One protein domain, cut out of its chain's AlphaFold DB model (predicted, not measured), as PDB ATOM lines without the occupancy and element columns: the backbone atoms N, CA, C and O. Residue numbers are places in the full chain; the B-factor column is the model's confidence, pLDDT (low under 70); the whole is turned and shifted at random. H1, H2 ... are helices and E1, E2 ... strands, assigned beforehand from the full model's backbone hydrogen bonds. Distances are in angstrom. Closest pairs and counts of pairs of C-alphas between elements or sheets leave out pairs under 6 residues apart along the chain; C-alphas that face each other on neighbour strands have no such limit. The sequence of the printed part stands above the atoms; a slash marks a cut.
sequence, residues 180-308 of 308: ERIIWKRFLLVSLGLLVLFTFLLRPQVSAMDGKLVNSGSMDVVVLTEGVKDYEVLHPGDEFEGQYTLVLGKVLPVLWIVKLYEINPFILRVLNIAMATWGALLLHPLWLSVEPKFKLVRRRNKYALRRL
ATOM      1  N   GLU A 180      27.262  40.909   8.940       72.12
ATOM      2  CA  GLU A 180      26.852  39.533   9.109       72.12
ATOM      3  C   GLU A 180      27.187  38.774   7.836       72.12
ATOM      4  O   GLU A 180      26.910  39.235   6.722       72.12
ATOM      5  N   ARG A 181      27.838  37.632   8.013       77.19
ATOM      6  CA  ARG A 181      28.153  36.727   6.924       77.19
ATOM      7  C   ARG A 181      27.298  35.483   7.088       77.19
ATOM      8  O   ARG A 181      27.258  34.873   8.153       77.19
ATOM      9  N   ILE A 182      26.625  35.115   6.006       83.25
ATOM     10  CA  ILE A 182      25.899  33.853   5.918       83.25
ATOM     11  C   ILE A 182      26.936  32.736   5.856       83.25
ATOM     12  O   ILE A 182      27.738  32.673   4.918       83.25
ATOM     13  N   ILE A 183      26.937  31.855   6.855       84.69
ATOM     14  CA  ILE A 183      27.713  30.620   6.801       84.69
ATOM     15  C   ILE A 183      26.854  29.593   6.072       84.69
ATOM     16  O   ILE A 183      26.109  28.834   6.690       84.69
ATOM     17  N   TRP A 184      26.985  29.550   4.744       83.50
ATOM     18  CA  TRP A 184      26.197  28.663   3.883       83.50
ATOM     19  C   TRP A 184      26.223  27.195   4.325       83.50
ATOM     20  O   TRP A 184      25.189  26.542   4.294       83.50
ATOM     21  N   LYS A 185      27.356  26.691   4.843       87.50
ATOM     22  CA  LYS A 185      27.441  25.328   5.401       87.50
ATOM     23  C   LYS A 185      26.470  25.100   6.569       87.50
ATOM     24  O   LYS A 185      25.822  24.065   6.620       87.50
ATOM     25  N   ARG A 186      26.350  26.060   7.495       84.88
ATOM     26  CA  ARG A 186      25.426  25.965   8.640       84.88
ATOM     27  C   ARG A 186      23.979  26.109   8.193       84.88
ATOM     28  O   ARG A 186      23.135  25.359   8.660       84.88
ATOM     29  N   PHE A 187      23.712  27.034   7.271       84.38
ATOM     30  CA  PHE A 187      22.383  27.200   6.685       84.38
ATOM     31  C   PHE A 187      21.908  25.905   6.014       84.38
ATOM     32  O   PHE A 187      20.805  25.442   6.290       84.38
ATOM     33  N   LEU A 188      22.768  25.284   5.199       89.06
ATOM     34  CA  LEU A 188      22.481  24.014   4.531       89.06
ATOM     35  C   LEU A 188      22.265  22.873   5.532       89.06
ATOM     36  O   LEU A 188      21.303  22.132   5.383       89.06
ATOM     37  N   LEU A 189      23.100  22.761   6.573       90.25
ATOM     38  CA  LEU A 189      22.934  21.741   7.617       90.25
ATOM     39  C   LEU A 189      21.605  21.887   8.372       90.25
ATOM     40  O   LEU A 189      20.894  20.901   8.545       90.25
ATOM     41  N   VAL A 190      21.251  23.108   8.788       86.19
ATOM     42  CA  VAL A 190      19.975  23.385   9.472       86.19
ATOM     43  C   VAL A 190      18.793  23.082   8.550       86.19
ATOM     44  O   VAL A 190      17.852  22.413   8.964       86.19
ATOM     45  N   SER A 191      18.860  23.522   7.291       87.75
ATOM     46  CA  SER A 191      17.795  23.294   6.307       87.75
ATOM     47  C   SER A 191      17.602  21.807   6.010       87.75
ATOM     48  O   SER A 191      16.472  21.335   5.979       87.75
ATOM     49  N   LEU A 192      18.695  21.052   5.844       93.62
ATOM     50  CA  LEU A 192      18.651  19.610   5.603       93.62
ATOM     51  C   LEU A 192      18.084  18.856   6.812       93.62
ATOM     52  O   LEU A 192      17.228  17.993   6.640       93.62
ATOM     53  N   GLY A 193      18.514  19.203   8.028       93.25
ATOM     54  CA  GLY A 193      17.986  18.598   9.253       93.25
ATOM     55  C   GLY A 193      16.482  18.823   9.409       93.25
ATOM     56  O   GLY A 193      15.742  17.882   9.692       93.25
ATOM     57  N   LEU A 194      16.011  20.046   9.148       91.69
ATOM     58  CA  LEU A 194      14.582  20.362   9.162       91.69
ATOM     59  C   LEU A 194      13.813  19.648   8.045       91.69
ATOM     60  O   LEU A 194      12.704  19.184   8.284       91.69
ATOM     61  N   LEU A 195      14.392  19.522   6.849       94.12
ATOM     62  CA  LEU A 195      13.765  18.796   5.744       94.12
ATOM     63  C   LEU A 195      13.563  17.319   6.089       94.12
ATOM     64  O   LEU A 195      12.478  16.789   5.855       94.12
ATOM     65  N   VAL A 196      14.570  16.669   6.679       94.19
ATOM     66  CA  VAL A 196      14.464  15.278   7.152       94.19
ATOM     67  C   VAL A 196      13.391  15.160   8.235       94.19
ATOM     68  O   VAL A 196      12.527  14.291   8.137       94.19
ATOM     69  N   LEU A 197      13.395  16.065   9.221       91.94
ATOM     70  CA  LEU A 197      12.403  16.093  10.297       91.94
ATOM     71  C   LEU A 197      10.971  16.217   9.757       91.94
ATOM     72  O   LEU A 197      10.122  15.393  10.084       91.94
ATOM     73  N   PHE A 198      10.693  17.215   8.914       89.94
ATOM     74  CA  PHE A 198       9.347  17.424   8.371       89.94
ATOM     75  C   PHE A 198       8.924  16.320   7.408       89.94
ATOM     76  O   PHE A 198       7.749  15.968   7.377       89.94
ATOM     77  N   THR A 199       9.862  15.736   6.659       89.94
ATOM     78  CA  THR A 199       9.564  14.568   5.822       89.94
ATOM     79  C   THR A 199       9.138  13.384   6.681       89.94
ATOM     80  O   THR A 199       8.183  12.707   6.328       89.94
ATOM     81  N   PHE A 200       9.791  13.148   7.821       89.19
ATOM     82  CA  PHE A 200       9.381  12.092   8.744       89.19
ATOM     83  C   PHE A 200       8.018  12.379   9.389       89.19
ATOM     84  O   PHE A 200       7.175  11.491   9.418       89.19
ATOM     85  N   LEU A 201       7.784  13.612   9.852       86.19
ATOM     86  CA  LEU A 201       6.530  13.995  10.513       86.19
ATOM     87  C   LEU A 201       5.316  13.945   9.576       86.19
ATOM     88  O   LEU A 201       4.257  13.483   9.981       86.19
ATOM     89  N   LEU A 202       5.450  14.434   8.341       86.12
ATOM     90  CA  LEU A 202       4.331  14.522   7.394       86.12
ATOM     91  C   LEU A 202       4.082  13.217   6.626       86.12
ATOM     92  O   LEU A 202       3.034  13.078   5.992       86.12
ATOM     93  N   ARG A 203       5.037  12.278   6.644       87.81
ATOM     94  CA  ARG A 203       4.916  11.009   5.922       87.81
ATOM     95  C   ARG A 203       3.780  10.174   6.527       87.81
ATOM     96  O   ARG A 203       3.878   9.802   7.695       87.81
ATOM     97  N   PRO A 204       2.751   9.807   5.744       86.69
ATOM     98  CA  PRO A 204       1.719   8.900   6.224       86.69
ATOM     99  C   PRO A 204       2.305   7.498   6.435       86.69
ATOM    100  O   PRO A 204       3.086   7.003   5.616       86.69
ATOM    101  N   GLN A 205       1.927   6.855   7.536       85.50
ATOM    102  CA  GLN A 205       2.327   5.489   7.872       85.50
ATOM    103  C   GLN A 205       1.212   4.510   7.496       85.50
ATOM    104  O   GLN A 205       0.558   3.921   8.351       85.50
ATOM    105  N   VAL A 206       0.989   4.352   6.195       87.19
ATOM    106  CA  VAL A 206      -0.088   3.518   5.648       87.19
ATOM    107  C   VAL A 206       0.466   2.283   4.949       87.19
ATOM    108  O   VAL A 206       1.521   2.342   4.314       87.19
ATOM    109  N   SER A 207      -0.256   1.175   5.068       85.50
ATOM    110  CA  SER A 207       0.045  -0.100   4.422       85.50
ATOM    111  C   SER A 207      -1.107  -0.482   3.500       85.50
ATOM    112  O   SER A 207      -2.264  -0.252   3.835       85.50
ATOM    113  N   ALA A 208      -0.801  -1.053   2.336       82.69
ATOM    114  CA  ALA A 208      -1.821  -1.608   1.453       82.69
ATOM    115  C   ALA A 208      -1.995  -3.099   1.776       82.69
ATOM    116  O   ALA A 208      -1.054  -3.872   1.589       82.69
ATOM    117  N   MET A 209      -3.169  -3.490   2.269       76.88
ATOM    118  CA  MET A 209      -3.543  -4.885   2.527       76.88
ATOM    119  C   MET A 209      -4.821  -5.190   1.746       76.88
ATOM    120  O   MET A 209      -5.794  -4.454   1.857       76.88
ATOM    121  N   ASP A 210      -4.794  -6.224   0.903       76.12
ATOM    122  CA  ASP A 210      -5.951  -6.694   0.123       76.12
ATOM    123  C   ASP A 210      -6.671  -5.608  -0.704       76.12
ATOM    124  O   ASP A 210      -7.888  -5.616  -0.862       76.12
ATOM    125  N   GLY A 211      -5.912  -4.651  -1.247       74.31
ATOM    126  CA  GLY A 211      -6.461  -3.540  -2.035       74.31
ATOM    127  C   GLY A 211      -7.051  -2.396  -1.202       74.31
ATOM    128  O   GLY A 211      -7.443  -1.383  -1.778       74.31
ATOM    129  N   LYS A 212      -7.047  -2.516   0.130       83.12
ATOM    130  CA  LYS A 212      -7.445  -1.470   1.073       83.12
ATOM    131  C   LYS A 212      -6.239  -0.736   1.640       83.12
ATOM    132  O   LYS A 212      -5.144  -1.294   1.777       83.12
ATOM    133  N   LEU A 213      -6.445   0.528   1.988       86.12
ATOM    134  CA  LEU A 213      -5.446   1.359   2.643       86.12
ATOM    135  C   LEU A 213      -5.660   1.297   4.156       86.12
ATOM    136  O   LEU A 213      -6.694   1.725   4.648       86.12
ATOM    137  N   VAL A 214      -4.682   0.770   4.887       87.81
ATOM    138  CA  VAL A 214      -4.755   0.584   6.341       87.81
ATOM    139  C   VAL A 214      -3.791   1.537   7.031       87.81
ATOM    140  O   VAL A 214      -2.604   1.601   6.676       87.81
ATOM    141  N   ASN A 215      -4.263   2.269   8.041       90.25
ATOM    142  CA  ASN A 215      -3.383   3.092   8.864       90.25
ATOM    143  C   ASN A 215      -2.583   2.216   9.842       90.25
ATOM    144  O   ASN A 215      -3.017   1.908  10.947       90.25
ATOM    145  N   SER A 216      -1.377   1.830   9.423       86.56
ATOM    146  CA  SER A 216      -0.416   1.052  10.219       86.56
ATOM    147  C   SER A 216       0.404   1.885  11.219       86.56
ATOM    148  O   SER A 216       1.282   1.349  11.896       86.56
ATOM    149  N   GLY A 217       0.189   3.200  11.261       85.19
ATOM    150  CA  GLY A 217       0.934   4.130  12.099       85.19
ATOM    151  C   GLY A 217       0.348   4.330  13.488       85.19
ATOM    152  O   GLY A 217      -0.683   3.777  13.846       85.19
ATOM    153  N   SER A 218       1.006   5.183  14.274       83.94
ATOM    154  CA  SER A 218       0.505   5.619  15.588       83.94
ATOM    155  C   SER A 218      -0.254   6.948  15.550       83.94
ATOM    156  O   SER A 218      -0.713   7.416  16.588       83.94
ATOM    157  N   MET A 219      -0.300   7.614  14.395       85.56
ATOM    158  CA  MET A 219      -0.951   8.912  14.211       85.56
ATOM    159  C   MET A 219      -2.111   8.773  13.232       85.56
ATOM    160  O   MET A 219      -2.033   7.980  12.296       85.56
ATOM    161  N   ASP A 220      -3.145   9.588  13.419       86.50
ATOM    162  CA  ASP A 220      -4.234   9.726  12.454       86.50
ATOM    163  C   ASP A 220      -3.693  10.158  11.080       86.50
ATOM    164  O   ASP A 220      -2.734  10.936  10.967       86.50
ATOM    165  N   VAL A 221      -4.356   9.702  10.024       88.38
ATOM    166  CA  VAL A 221      -4.017  10.015   8.637       88.38
ATOM    167  C   VAL A 221      -5.237  10.612   7.947       88.38
ATOM    168  O   VAL A 221      -6.344  10.119   8.107       88.38
ATOM    169  N   VAL A 222      -5.041  11.679   7.174       88.69
ATOM    170  CA  VAL A 222      -6.083  12.318   6.364       88.69
ATOM    171  C   VAL A 222      -5.968  11.824   4.926       88.69
ATOM    172  O   VAL A 222      -4.909  11.960   4.303       88.69
ATOM    173  N   VAL A 223      -7.060  11.281   4.402       87.75
ATOM    174  CA  VAL A 223      -7.228  10.815   3.027       87.75
ATOM    175  C   VAL A 223      -8.110  11.813   2.281       87.75
ATOM    176  O   VAL A 223      -9.211  12.130   2.720       87.75
ATOM    177  N   LEU A 224      -7.617  12.338   1.159       85.06
ATOM    178  CA  LEU A 224      -8.363  13.245   0.285       85.06
ATOM    179  C   LEU A 224      -8.840  12.488  -0.960       85.06
ATOM    180  O   LEU A 224      -8.015  11.947  -1.707       85.06
ATOM    181  N   THR A 225     -10.152  12.479  -1.196       79.56
ATOM    182  CA  THR A 225     -10.796  11.867  -2.368       79.56
ATOM    183  C   THR A 225     -11.070  12.896  -3.471       79.56
ATOM    184  O   THR A 225     -11.187  14.094  -3.211       79.56
ATOM    185  N   GLU A 226     -11.133  12.452  -4.728       61.25
ATOM    186  CA  GLU A 226     -11.405  13.322  -5.879       61.25
ATOM    187  C   GLU A 226     -12.916  13.607  -5.997       61.25
ATOM    188  O   GLU A 226     -13.716  12.677  -6.016       61.25
ATOM    189  N   GLY A 227     -13.321  14.880  -6.109       49.31
ATOM    190  CA  GLY A 227     -14.656  15.242  -6.610       49.31
ATOM    191  C   GLY A 227     -15.488  16.226  -5.783       49.31
ATOM    192  O   GLY A 227     -16.096  17.091  -6.397       49.31
ATOM    193  N   VAL A 228     -15.506  16.184  -4.447       43.66
ATOM    194  CA  VAL A 228     -16.187  17.161  -3.555       43.66
ATOM    195  C   VAL A 228     -15.522  17.110  -2.163       43.66
ATOM    196  O   VAL A 228     -14.856  16.129  -1.866       43.66
ATOM    197  N   LYS A 229     -15.690  18.189  -1.371       53.78
ATOM    198  CA  LYS A 229     -15.317  18.550   0.029       53.78
ATOM    199  C   LYS A 229     -15.109  17.476   1.120       53.78
ATOM    200  O   LYS A 229     -14.940  17.856   2.281       53.78
ATOM    201  N   ASP A 230     -15.096  16.195   0.805       66.62
ATOM    202  CA  ASP A 230     -14.991  15.136   1.792       66.62
ATOM    203  C   ASP A 230     -13.561  14.594   1.848       66.62
ATOM    204  O   ASP A 230     -12.919  14.240   0.859       66.62
ATOM    205  N   TYR A 231     -13.037  14.646   3.063       80.06
ATOM    206  CA  TYR A 231     -11.820  13.994   3.493       80.06
ATOM    207  C   TYR A 231     -12.253  12.880   4.440       80.06
ATOM    208  O   TYR A 231     -13.252  13.017   5.148       80.06
ATOM    209  N   GLU A 232     -11.465  11.823   4.512       83.62
ATOM    210  CA  GLU A 232     -11.639  10.794   5.525       83.62
ATOM    211  C   GLU A 232     -10.434  10.814   6.452       83.62
ATOM    212  O   GLU A 232      -9.298  11.029   6.019       83.62
ATOM    213  N   VAL A 233     -10.674  10.670   7.748       84.44
ATOM    214  CA  VAL A 233      -9.596  10.570   8.725       84.44
ATOM    215  C   VAL A 233      -9.572   9.143   9.224       84.44
ATOM    216  O   VAL A 233     -10.537   8.687   9.817       84.44
ATOM    217  N   LEU A 234      -8.454   8.471   8.980       85.94
ATOM    218  CA  LEU A 234      -8.208   7.111   9.427       85.94
ATOM    219  C   LEU A 234      -7.443   7.152  10.737       85.94
ATOM    220  O   LEU A 234      -6.297   7.624  10.784       85.94
ATOM    221  N   HIS A 235      -8.056   6.637  11.791       86.62
ATOM    222  CA  HIS A 235      -7.381   6.377  13.050       86.62
ATOM    223  C   HIS A 235      -6.443   5.169  12.913       86.62
ATOM    224  O   HIS A 235      -6.540   4.403  11.951       86.62
ATOM    225  N   PRO A 236      -5.471   4.999  13.823       87.50
ATOM    226  CA  PRO A 236      -4.622   3.814  13.845       87.50
ATOM    227  C   PRO A 236      -5.440   2.515  13.829       87.50
ATOM    228  O   PRO A 236      -6.208   2.255  14.751       87.50
ATOM    229  N   GLY A 237      -5.238   1.691  12.800       84.56
ATOM    230  CA  GLY A 237      -5.971   0.443  12.580       84.56
ATOM    231  C   GLY A 237      -7.181   0.542  11.647       84.56
ATOM    232  O   GLY A 237      -7.654  -0.505  11.211       84.56
ATOM    233  N   ASP A 238      -7.640   1.744  11.292       85.81
ATOM    234  CA  ASP A 238      -8.765   1.911  10.367       85.81
ATOM    235  C   ASP A 238      -8.374   1.538   8.930       85.81
ATOM    236  O   ASP A 238      -7.231   1.743   8.487       85.81
ATOM    237  N   GLU A 239      -9.354   1.015   8.192       87.75
ATOM    238  CA  GLU A 239      -9.243   0.642   6.784       87.75
ATOM    239  C   GLU A 239     -10.042   1.613   5.912       87.75
ATOM    240  O   GLU A 239     -11.175   1.960   6.233       87.75
ATOM    241  N   PHE A 240      -9.480   1.987   4.767       84.94
ATOM    242  CA  PHE A 240     -10.155   2.762   3.734       84.94
ATOM    243  C   PHE A 240     -10.228   1.976   2.430       84.94
ATOM    244  O   PHE A 240      -9.215   1.471   1.927       84.94
ATOM    245  N   GLU A 241     -11.427   1.918   1.859       82.31
ATOM    246  CA  GLU A 241     -11.716   1.265   0.588       82.31
ATOM    247  C   GLU A 241     -12.269   2.305  -0.396       82.31
ATOM    248  O   GLU A 241     -13.409   2.748  -0.287       82.31
ATOM    249  N   GLY A 242     -11.442   2.737  -1.353       78.25
ATOM    250  CA  GLY A 242     -11.834   3.759  -2.322       78.25
ATOM    251  C   GLY A 242     -10.664   4.355  -3.102       78.25
ATOM    252  O   GLY A 242      -9.492   4.099  -2.816       78.25
ATOM    253  N   GLN A 243     -10.980   5.173  -4.108       79.06
ATOM    254  CA  GLN A 243      -9.973   5.953  -4.825       79.06
ATOM    255  C   GLN A 243      -9.593   7.190  -4.010       79.06
ATOM    256  O   GLN A 243     -10.439   8.018  -3.683       79.06
ATOM    257  N   TYR A 244      -8.304   7.338  -3.717       82.25
ATOM    258  CA  TYR A 244      -7.754   8.502  -3.033       82.25
ATOM    259  C   TYR A 244      -6.747   9.226  -3.925       82.25
ATOM    260  O   TYR A 244      -6.056   8.616  -4.740       82.25
ATOM    261  N   THR A 245      -6.628  10.538  -3.739       82.62
ATOM    262  CA  THR A 245      -5.661  11.361  -4.482       82.62
ATOM    263  C   THR A 245      -4.414  11.650  -3.657       82.62
ATOM    264  O   THR A 245      -3.294  11.661  -4.174       82.62
ATOM    265  N   LEU A 246      -4.595  11.913  -2.361       84.69
ATOM    266  CA  LEU A 246      -3.511  12.278  -1.462       84.69
ATOM    267  C   LEU A 246      -3.778  11.747  -0.056       84.69
ATOM    268  O   LEU A 246      -4.901  11.798   0.432       84.69
ATOM    269  N   VAL A 247      -2.716  11.278   0.591       87.12
ATOM    270  CA  VAL A 247      -2.731  10.774   1.963       87.12
ATOM    271  C   VAL A 247      -1.658  11.521   2.744       87.12
ATOM    272  O   VAL A 247      -0.521  11.632   2.280       87.12
ATOM    273  N   LEU A 248      -2.005  12.061   3.910       87.50
ATOM    274  CA  LEU A 248      -1.106  12.865   4.742       87.50
ATOM    275  C   LEU A 248      -1.265  12.509   6.215       87.50
ATOM    276  O   LEU A 248      -2.378  12.303   6.683       87.50
ATOM    277  N   GLY A 249      -0.168  12.503   6.978       85.50
ATOM    278  CA  GLY A 249      -0.278  12.445   8.437       85.50
ATOM    279  C   GLY A 249      -1.022  13.674   8.976       85.50
ATOM    280  O   GLY A 249      -0.774  14.796   8.523       85.50
ATOM    281  N   LYS A 250      -1.913  13.488   9.958       84.62
ATOM    282  CA  LYS A 250      -2.679  14.561  10.620       84.62
ATOM    283  C   LYS A 250      -1.789  15.367  11.581       84.62
ATOM    284  O   LYS A 250      -1.966  15.365  12.794       84.62
ATOM    285  N   VAL A 251      -0.791  16.053  11.026       85.88
ATOM    286  CA  VAL A 251       0.103  16.972  11.759       85.88
ATOM    287  C   VAL A 251      -0.445  18.396  11.746       85.88
ATOM    288  O   VAL A 251      -0.265  19.153  12.698       85.88
ATOM    289  N   LEU A 252      -1.100  18.768  10.646       85.88
ATOM    290  CA  LEU A 252      -1.786  20.044  10.503       85.88
ATOM    291  C   LEU A 252      -3.286  19.869  10.758       85.88
ATOM    292  O   LEU A 252      -3.814  18.773  10.557       85.88
ATOM    293  N   PRO A 253      -3.991  20.946  11.145       87.44
ATOM    294  CA  PRO A 253      -5.443  20.921  11.249       87.44
ATOM    295  C   PRO A 253      -6.066  20.485   9.927       87.44
ATOM    296  O   PRO A 253      -5.672  20.966   8.862       87.44
ATOM    297  N   VAL A 254      -7.063  19.608   9.996       87.25
ATOM    298  CA  VAL A 254      -7.687  19.003   8.810       87.25
ATOM    299  C   VAL A 254      -8.230  20.077   7.864       87.25
ATOM    300  O   VAL A 254      -7.964  20.039   6.665       87.25
ATOM    301  N   LEU A 255      -8.873  21.117   8.408       85.50
ATOM    302  CA  LEU A 255      -9.376  22.240   7.614       85.50
ATOM    303  C   LEU A 255      -8.271  22.954   6.818       85.50
ATOM    304  O   LEU A 255      -8.514  23.401   5.700       85.50
ATOM    305  N   TRP A 256      -7.052  23.056   7.360       87.81
ATOM    306  CA  TRP A 256      -5.935  23.689   6.652       87.81
ATOM    307  C   TRP A 256      -5.499  22.828   5.476       87.81
ATOM    308  O   TRP A 256      -5.262  23.353   4.395       87.81
ATOM    309  N   ILE A 257      -5.427  21.512   5.678       86.69
ATOM    310  CA  ILE A 257      -5.083  20.557   4.624       86.69
ATOM    311  C   ILE A 257      -6.099  20.670   3.483       86.69
ATOM    312  O   ILE A 257      -5.705  20.905   2.343       86.69
ATOM    313  N   VAL A 258      -7.395  20.602   3.803       83.31
ATOM    314  CA  VAL A 258      -8.480  20.710   2.817       83.31
ATOM    315  C   VAL A 258      -8.410  22.040   2.066       83.31
ATOM    316  O   VAL A 258      -8.388  22.051   0.839       83.31
ATOM    317  N   LYS A 259      -8.278  23.170   2.772       83.62
ATOM    318  CA  LYS A 259      -8.218  24.498   2.140       83.62
ATOM    319  C   LYS A 259      -6.989  24.684   1.255       83.62
ATOM    320  O   LYS A 259      -7.094  25.256   0.175       83.62
ATOM    321  N   LEU A 260      -5.822  24.203   1.679       84.00
ATOM    322  CA  LEU A 260      -4.611  24.269   0.859       84.00
ATOM    323  C   LEU A 260      -4.743  23.404  -0.399       84.00
ATOM    324  O   LEU A 260      -4.289  23.825  -1.462       84.00
ATOM    325  N   TYR A 261      -5.385  22.238  -0.288       84.75
ATOM    326  CA  TYR A 261      -5.674  21.375  -1.430       84.75
ATOM    327  C   TYR A 261      -6.643  22.033  -2.421       84.75
ATOM    328  O   TYR A 261      -6.356  22.044  -3.615       84.75
ATOM    329  N   GLU A 262      -7.731  22.636  -1.925       82.81
ATOM    330  CA  GLU A 262      -8.703  23.391  -2.733       82.81
ATOM    331  C   GLU A 262      -8.046  24.552  -3.496       82.81
ATOM    332  O   GLU A 262      -8.387  24.802  -4.649       82.81
ATOM    333  N   ILE A 263      -7.093  25.258  -2.870       84.00
ATOM    334  CA  ILE A 263      -6.357  26.353  -3.518       84.00
ATOM    335  C   ILE A 263      -5.439  25.807  -4.614       84.00
ATOM    336  O   ILE A 263      -5.449  26.307  -5.739       84.00
ATOM    337  N   ASN A 264      -4.590  24.833  -4.274       82.75
ATOM    338  CA  ASN A 264      -3.720  24.165  -5.232       82.75
ATOM    339  C   ASN A 264      -3.163  22.852  -4.642       82.75
ATOM    340  O   ASN A 264      -2.348  22.903  -3.711       82.75
ATOM    341  N   PRO A 265      -3.462  21.684  -5.243       84.44
ATOM    342  CA  PRO A 265      -2.954  20.386  -4.794       84.44
ATOM    343  C   PRO A 265      -1.423  20.299  -4.674       84.44
ATOM    344  O   PRO A 265      -0.893  19.528  -3.872       84.44
ATOM    345  N   PHE A 266      -0.686  21.095  -5.456       86.31
ATOM    346  CA  PHE A 266       0.774  21.133  -5.416       86.31
ATOM    347  C   PHE A 266       1.318  21.665  -4.086       86.31
ATOM    348  O   PHE A 266       2.386  21.227  -3.661       86.31
ATOM    349  N   ILE A 267       0.587  22.552  -3.394       84.75
ATOM    350  CA  ILE A 267       1.035  23.154  -2.128       84.75
ATOM    351  C   ILE A 267       1.319  22.073  -1.087       84.75
ATOM    352  O   ILE A 267       2.360  22.106  -0.432       84.75
ATOM    353  N   LEU A 268       0.436  21.079  -0.974       84.81
ATOM    354  CA  LEU A 268       0.609  19.980  -0.027       84.81
ATOM    355  C   LEU A 268       1.786  19.065  -0.390       84.81
ATOM    356  O   LEU A 268       2.459  18.553   0.500       84.81
ATOM    357  N   ARG A 269       2.096  18.913  -1.685       84.69
ATOM    358  CA  ARG A 269       3.241  18.109  -2.152       84.69
ATOM    359  C   ARG A 269       4.592  18.748  -1.830       84.69
ATOM    360  O   ARG A 269       5.568  18.028  -1.646       84.69
ATOM    361  N   VAL A 270       4.655  20.080  -1.753       87.81
ATOM    362  CA  VAL A 270       5.876  20.833  -1.400       87.81
ATOM    363  C   VAL A 270       5.877  21.353   0.037       87.81
ATOM    364  O   VAL A 270       6.792  22.081   0.432       87.81
ATOM    365  N   LEU A 271       4.870  20.987   0.833       85.94
ATOM    366  CA  LEU A 271       4.680  21.480   2.194       85.94
ATOM    367  C   LEU A 271       5.900  21.202   3.080       85.94
ATOM    368  O   LEU A 271       6.325  22.075   3.831       85.94
ATOM    369  N   ASN A 272       6.521  20.030   2.942       88.88
ATOM    370  CA  ASN A 272       7.746  19.673   3.661       88.88
ATOM    371  C   ASN A 272       8.909  20.638   3.361       88.88
ATOM    372  O   ASN A 272       9.570  21.111   4.286       88.88
ATOM    373  N   ILE A 273       9.137  20.973   2.088       87.12
ATOM    374  CA  ILE A 273      10.181  21.909   1.649       87.12
ATOM    375  C   ILE A 273       9.862  23.314   2.160       87.12
ATOM    376  O   ILE A 273      10.748  24.000   2.676       87.12
ATOM    377  N   ALA A 274       8.599  23.736   2.057       85.31
ATOM    378  CA  ALA A 274       8.150  25.033   2.542       85.31
ATOM    379  C   ALA A 274       8.364  25.169   4.059       85.31
ATOM    380  O   ALA A 274       9.012  26.121   4.498       85.31
ATOM    381  N   MET A 275       7.911  24.191   4.853       84.50
ATOM    382  CA  MET A 275       8.077  24.167   6.311       84.50
ATOM    383  C   MET A 275       9.552  24.117   6.721       84.50
ATOM    384  O   MET A 275       9.965  24.861   7.613       84.50
ATOM    385  N   ALA A 276      10.372  23.310   6.043       86.56
ATOM    386  CA  ALA A 276      11.806  23.240   6.307       86.56
ATOM    387  C   ALA A 276      12.514  24.572   6.024       86.56
ATOM    388  O   ALA A 276      13.320  25.034   6.833       86.56
ATOM    389  N   THR A 277      12.171  25.222   4.909       81.19
ATOM    390  CA  THR A 277      12.729  26.526   4.525       81.19
ATOM    391  C   THR A 277      12.329  27.607   5.525       81.19
ATOM    392  O   THR A 277      13.181  28.354   6.008       81.19
ATOM    393  N   TRP A 278      11.048  27.664   5.896       81.06
ATOM    394  CA  TRP A 278      10.545  28.594   6.906       81.06
ATOM    395  C   TRP A 278      11.206  28.375   8.267       81.06
ATOM    396  O   TRP A 278      11.684  29.331   8.880       81.06
ATOM    397  N   GLY A 279      11.316  27.125   8.718       79.75
ATOM    398  CA  GLY A 279      12.017  26.787   9.954       79.75
ATOM    399  C   GLY A 279      13.487  27.220   9.926       79.75
ATOM    400  O   GLY A 279      13.980  27.800  10.893       79.75
ATOM    401  N   ALA A 280      14.181  27.030   8.799       80.06
ATOM    402  CA  ALA A 280      15.575  27.444   8.653       80.06
ATOM    403  C   ALA A 280      15.732  28.972   8.719       80.06
ATOM    404  O   ALA A 280      16.694  29.468   9.313       80.06
ATOM    405  N   LEU A 281      14.780  29.725   8.157       80.50
ATOM    406  CA  LEU A 281      14.734  31.186   8.256       80.50
ATOM    407  C   LEU A 281      14.451  31.660   9.687       80.50
ATOM    408  O   LEU A 281      15.091  32.599  10.155       80.50
ATOM    409  N   LEU A 282      13.548  31.004  10.420       76.31
ATOM    410  CA  LEU A 282      13.292  31.326  11.830       76.31
ATOM    411  C   LEU A 282      14.540  31.093  12.692       76.31
ATOM    412  O   LEU A 282      14.887  31.921  13.536       76.31
ATOM    413  N   LEU A 283      15.286  30.031  12.392       77.75
ATOM    414  CA  LEU A 283      16.563  29.701  13.020       77.75
ATOM    415  C   LEU A 283      17.757  30.496  12.453       77.75
ATOM    416  O   LEU A 283      18.907  30.067  12.593       77.75
ATOM    417  N   HIS A 284      17.524  31.685  11.874       77.19
ATOM    418  CA  HIS A 284      18.587  32.534  11.321       77.19
ATOM    419  C   HIS A 284      19.813  32.789  12.207       77.19
ATOM    420  O   HIS A 284      20.914  32.874  11.653       77.19
ATOM    421  N   PRO A 285      19.719  32.872  13.552       76.75
ATOM    422  CA  PRO A 285      20.905  33.107  14.364       76.75
ATOM    423  C   PRO A 285      21.911  31.948  14.296       76.75
ATOM    424  O   PRO A 285      23.102  32.179  14.485       76.75
ATOM    425  N   LEU A 286      21.467  30.721  13.994       76.38
ATOM    426  CA  LEU A 286      22.326  29.533  13.983       76.38
ATOM    427  C   LEU A 286      23.302  29.507  12.798       76.38
ATOM    428  O   LEU A 286      24.374  28.903  12.886       76.38
ATOM    429  N   TRP A 287      22.966  30.175  11.691       80.31
ATOM    430  CA  TRP A 287      23.756  30.147  10.456       80.31
ATOM    431  C   TRP A 287      24.428  31.474  10.087       80.31
ATOM    432  O   TRP A 287      25.044  31.582   9.023       80.31
ATOM    433  N   LEU A 288      24.396  32.461  10.981       80.06
ATOM    434  CA  LEU A 288      25.125  33.717  10.826       80.06
ATOM    435  C   LEU A 288      26.419  33.708  11.645       80.06
ATOM    436  O   LEU A 288      26.420  33.342  12.819       80.06
ATOM    437  N   SER A 289      27.521  34.171  11.050       73.12
ATOM    438  CA  SER A 289      28.652  34.689  11.823       73.12
ATOM    439  C   SER A 289      28.596  36.206  11.880       73.12
ATOM    440  O   SER A 289      28.351  36.894  10.884       73.12
ATOM    441  N   VAL A 290      28.862  36.736  13.070       68.69
ATOM    442  CA  VAL A 290      29.084  38.163  13.275       68.69
ATOM    443  C   VAL A 290      30.588  38.387  13.257       68.69
ATOM    444  O   VAL A 290      31.269  38.143  14.248       68.69
ATOM    445  N   GLU A 291      31.116  38.831  12.119       58.81
ATOM    446  CA  GLU A 291      32.514  39.245  12.028       58.81
ATOM    447  C   GLU A 291      32.626  40.754  12.323       58.81
ATOM    448  O   GLU A 291      31.921  41.572  11.707       58.81
ATOM    449  N   PRO A 292      33.500  41.175  13.254       54.50
ATOM    450  CA  PRO A 292      33.843  42.583  13.396       54.50
ATOM    451  C   PRO A 292      34.612  43.050  12.149       54.50
ATOM    452  O   PRO A 292      35.606  42.445  11.750       54.50
ATOM    453  N   LYS A 293      34.173  44.146  11.513       46.81
ATOM    454  CA  LYS A 293      34.898  44.762  10.388       46.81
ATOM    455  C   LYS A 293      36.135  45.506  10.907       46.81
ATOM    456  O   LYS A 293      36.140  46.732  10.969       46.81
ATOM    457  N   PHE A 294      37.211  44.791  11.217       50.47
ATOM    458  CA  PHE A 294      38.508  45.425  11.450       50.47
ATOM    459  C   PHE A 294      39.105  45.908  10.120       50.47
ATOM    460  O   PHE A 294      39.817  45.177   9.434       50.47
ATOM    461  N   LYS A 295      38.844  47.164   9.729       44.16
ATOM    462  CA  LYS A 295      39.738  47.865   8.793       44.16
ATOM    463  C   LYS A 295      40.901  48.417   9.615       44.16
ATOM    464  O   LYS A 295      40.832  49.530  10.125       44.16
ATOM    465  N   LEU A 296      41.980  47.645   9.733       43.78
ATOM    466  CA  LEU A 296      43.279  48.179  10.141       43.78
ATOM    467  C   LEU A 296      43.681  49.257   9.123       43.78
ATOM    468  O   LEU A 296      44.156  48.946   8.031       43.78
ATOM    469  N   VAL A 297      43.499  50.537   9.461       40.34
ATOM    470  CA  VAL A 297      44.126  51.648   8.731       40.34
ATOM    471  C   VAL A 297      45.617  51.615   9.062       40.34
ATOM    472  O   VAL A 297      46.147  52.391   9.852       40.34
ATOM    473  N   ARG A 298      46.326  50.672   8.443       37.28
ATOM    474  CA  ARG A 298      47.783  50.561   8.470       37.28
ATOM    475  C   ARG A 298      48.369  51.621   7.528       37.28
ATOM    476  O   ARG A 298      48.995  51.295   6.530       37.28
ATOM    477  N   ARG A 299      48.103  52.906   7.790       38.81
ATOM    478  CA  ARG A 299      48.675  54.016   7.002       38.81
ATOM    479  C   ARG A 299      49.276  55.164   7.808       38.81
ATOM    480  O   ARG A 299      49.879  56.030   7.189       38.81
ATOM    481  N   ARG A 300      49.216  55.164   9.147       38.50
ATOM    482  CA  ARG A 300      49.749  56.299   9.928       38.50
ATOM    483  C   ARG A 300      51.125  56.108  10.579       38.50
ATOM    484  O   ARG A 300      51.748  57.104  10.907       38.50
ATOM    485  N   ASN A 301      51.668  54.886  10.652       38.69
ATOM    486  CA  ASN A 301      52.936  54.648  11.373       38.69
ATOM    487  C   ASN A 301      54.172  54.371  10.503       38.69
ATOM    488  O   ASN A 301      55.252  54.184  11.051       38.69
ATOM    489  N   LYS A 302      54.081  54.407   9.164       38.78
ATOM    490  CA  LYS A 302      55.287  54.259   8.321       38.78
ATOM    491  C   LYS A 302      56.151  55.531   8.242       38.78
ATOM    492  O   LYS A 302      57.299  55.439   7.829       38.78
ATOM    493  N   TYR A 303      55.635  56.682   8.683       42.62
ATOM    494  CA  TYR A 303      56.382  57.950   8.726       42.62
ATOM    495  C   TYR A 303      56.801  58.382  10.141       42.62
ATOM    496  O   TYR A 303      57.621  59.282  10.271       42.62
ATOM    497  N   ALA A 304      56.293  57.728  11.192       42.38
ATOM    498  CA  ALA A 304      56.662  58.039  12.578       42.38
ATOM    499  C   ALA A 304      57.917  57.281  13.060       42.38
ATOM    500  O   ALA A 304      58.576  57.726  13.986       42.38
ATOM    501  N   LEU A 305      58.296  56.182  12.400       41.06
ATOM    502  CA  LEU A 305      59.480  55.372  12.740       41.06
ATOM    503  C   LEU A 305      60.745  55.747  11.942       41.06
ATOM    504  O   LEU A 305      61.683  54.967  11.861       41.06
ATOM    505  N   ARG A 306      60.773  56.938  11.330       41.44
ATOM    506  CA  ARG A 306      61.983  57.532  10.720       41.44
ATOM    507  C   ARG A 306      62.517  58.745  11.495       41.44
ATOM    508  O   ARG A 306      63.401  59.436  11.003       41.44
ATOM    509  N   ARG A 307      61.959  59.023  12.676       45.75
ATOM    510  CA  ARG A 307      62.428  60.055  13.611       45.75
ATOM    511  C   ARG A 307      62.422  59.512  15.039       45.75
ATOM    512  O   ARG A 307      61.693  60.009  15.886       45.75
ATOM    513  N   LEU A 308      63.192  58.458  15.248       40.97
ATOM    514  CA  LEU A 308      63.841  58.076  16.502       40.97
ATOM    515  C   LEU A 308      65.183  57.464  16.095       40.97
ATOM    516  O   LEU A 308      66.160  57.707  16.826       40.97
TER     517      LEU A 308
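This is residues 180 to 308 of the 308 residues of the protein "Peptidase_S26 domain-containing protein" of Thermococcus profundus (UniProt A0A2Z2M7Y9). A small head of short strands sits at one end of a narrow helical stalk, in which H4 runs back beside H1 at a slant; the short strand pair E1 and E7 ends the stalk, and a tail sticks out beyond it with residues 294 to 308. In the head, H2 covers the sheet E5, E4, E6, and the hairpin E2 and E3 lies next to that sheet. The printed part has 129 residues with five named helices and seven named strands, in the order E1 H1 E2 E3 E4 E5 E6 H2 H3 H4 H5 E7; the class is mixed, helices and strands, and the three sheets are antiparallel. The whole is extended, with a radius of gyration of the C-alphas of 26.0 A and spans of 96 by 28 by 19 A.

E1, residues 180 to 182, is the antiparallel neighbour of E7, residues 288 to 291, with N 181 and O 289 3.0 A apart. H1, residues 184 to 202, touches H4, residues 271 to 282, closest at the C-alphas of Leu 195 and Ala 276, 4.9 A; they run opposite ways at a steep tilt of 43 degrees. With residues 184 to 190 alone H1 touches H5, residues 284 to 287, closest at the C-alphas of Arg 186 and Trp 287, 4.9 A. E2, residues 206 to 209, and E3, residues 212 to 215, form a hairpin, with N 214 and O 207 2.8 A apart. E4, residues 221 to 224, and E5, residues 231 to 234, form another, with N 223 and O 232 2.8 A apart. E6, residues 246 to 249, is E4's other antiparallel neighbour, with N 222 and O 248 2.8 A apart. H1 only grazes this sheet with residues 200 to 202. H2, residues 254 to 263, is on the sheet at a height of 9.9 A. H2 touches H3, residues 265 to 269, closest at the C-alphas of Leu 260 and Ile 267, 6.5 A; H3 only grazes the sheet. Every O i to N i+4 pair is within hydrogen-bond range in H1, H2 and H4; H3 has 0 of 1, with 1 of 2 O i to N i+3 pairs, and H5 is too short for an i+4 pair.

E1 begins at C-alpha 180, (26.852, 39.533, 9.109). H1 is 26.3 A long and ends at C-alpha 202, (4.331, 14.522, 7.394). H2 is 14.4 A long and H4 16.2 A. E7 ends at C-alpha 291, (32.514, 39.245, 12.028).

The C-alphas farthest apart, of Asp 210 and Leu 308, are 96.6 A apart. Residues 294 to 308 stand free; Leu 308 is the chain's last residue. The printed part has no cut, and the link E5 to E6 is long. Residues 226 to 230 and 290 to 308 have pLDDT under 70.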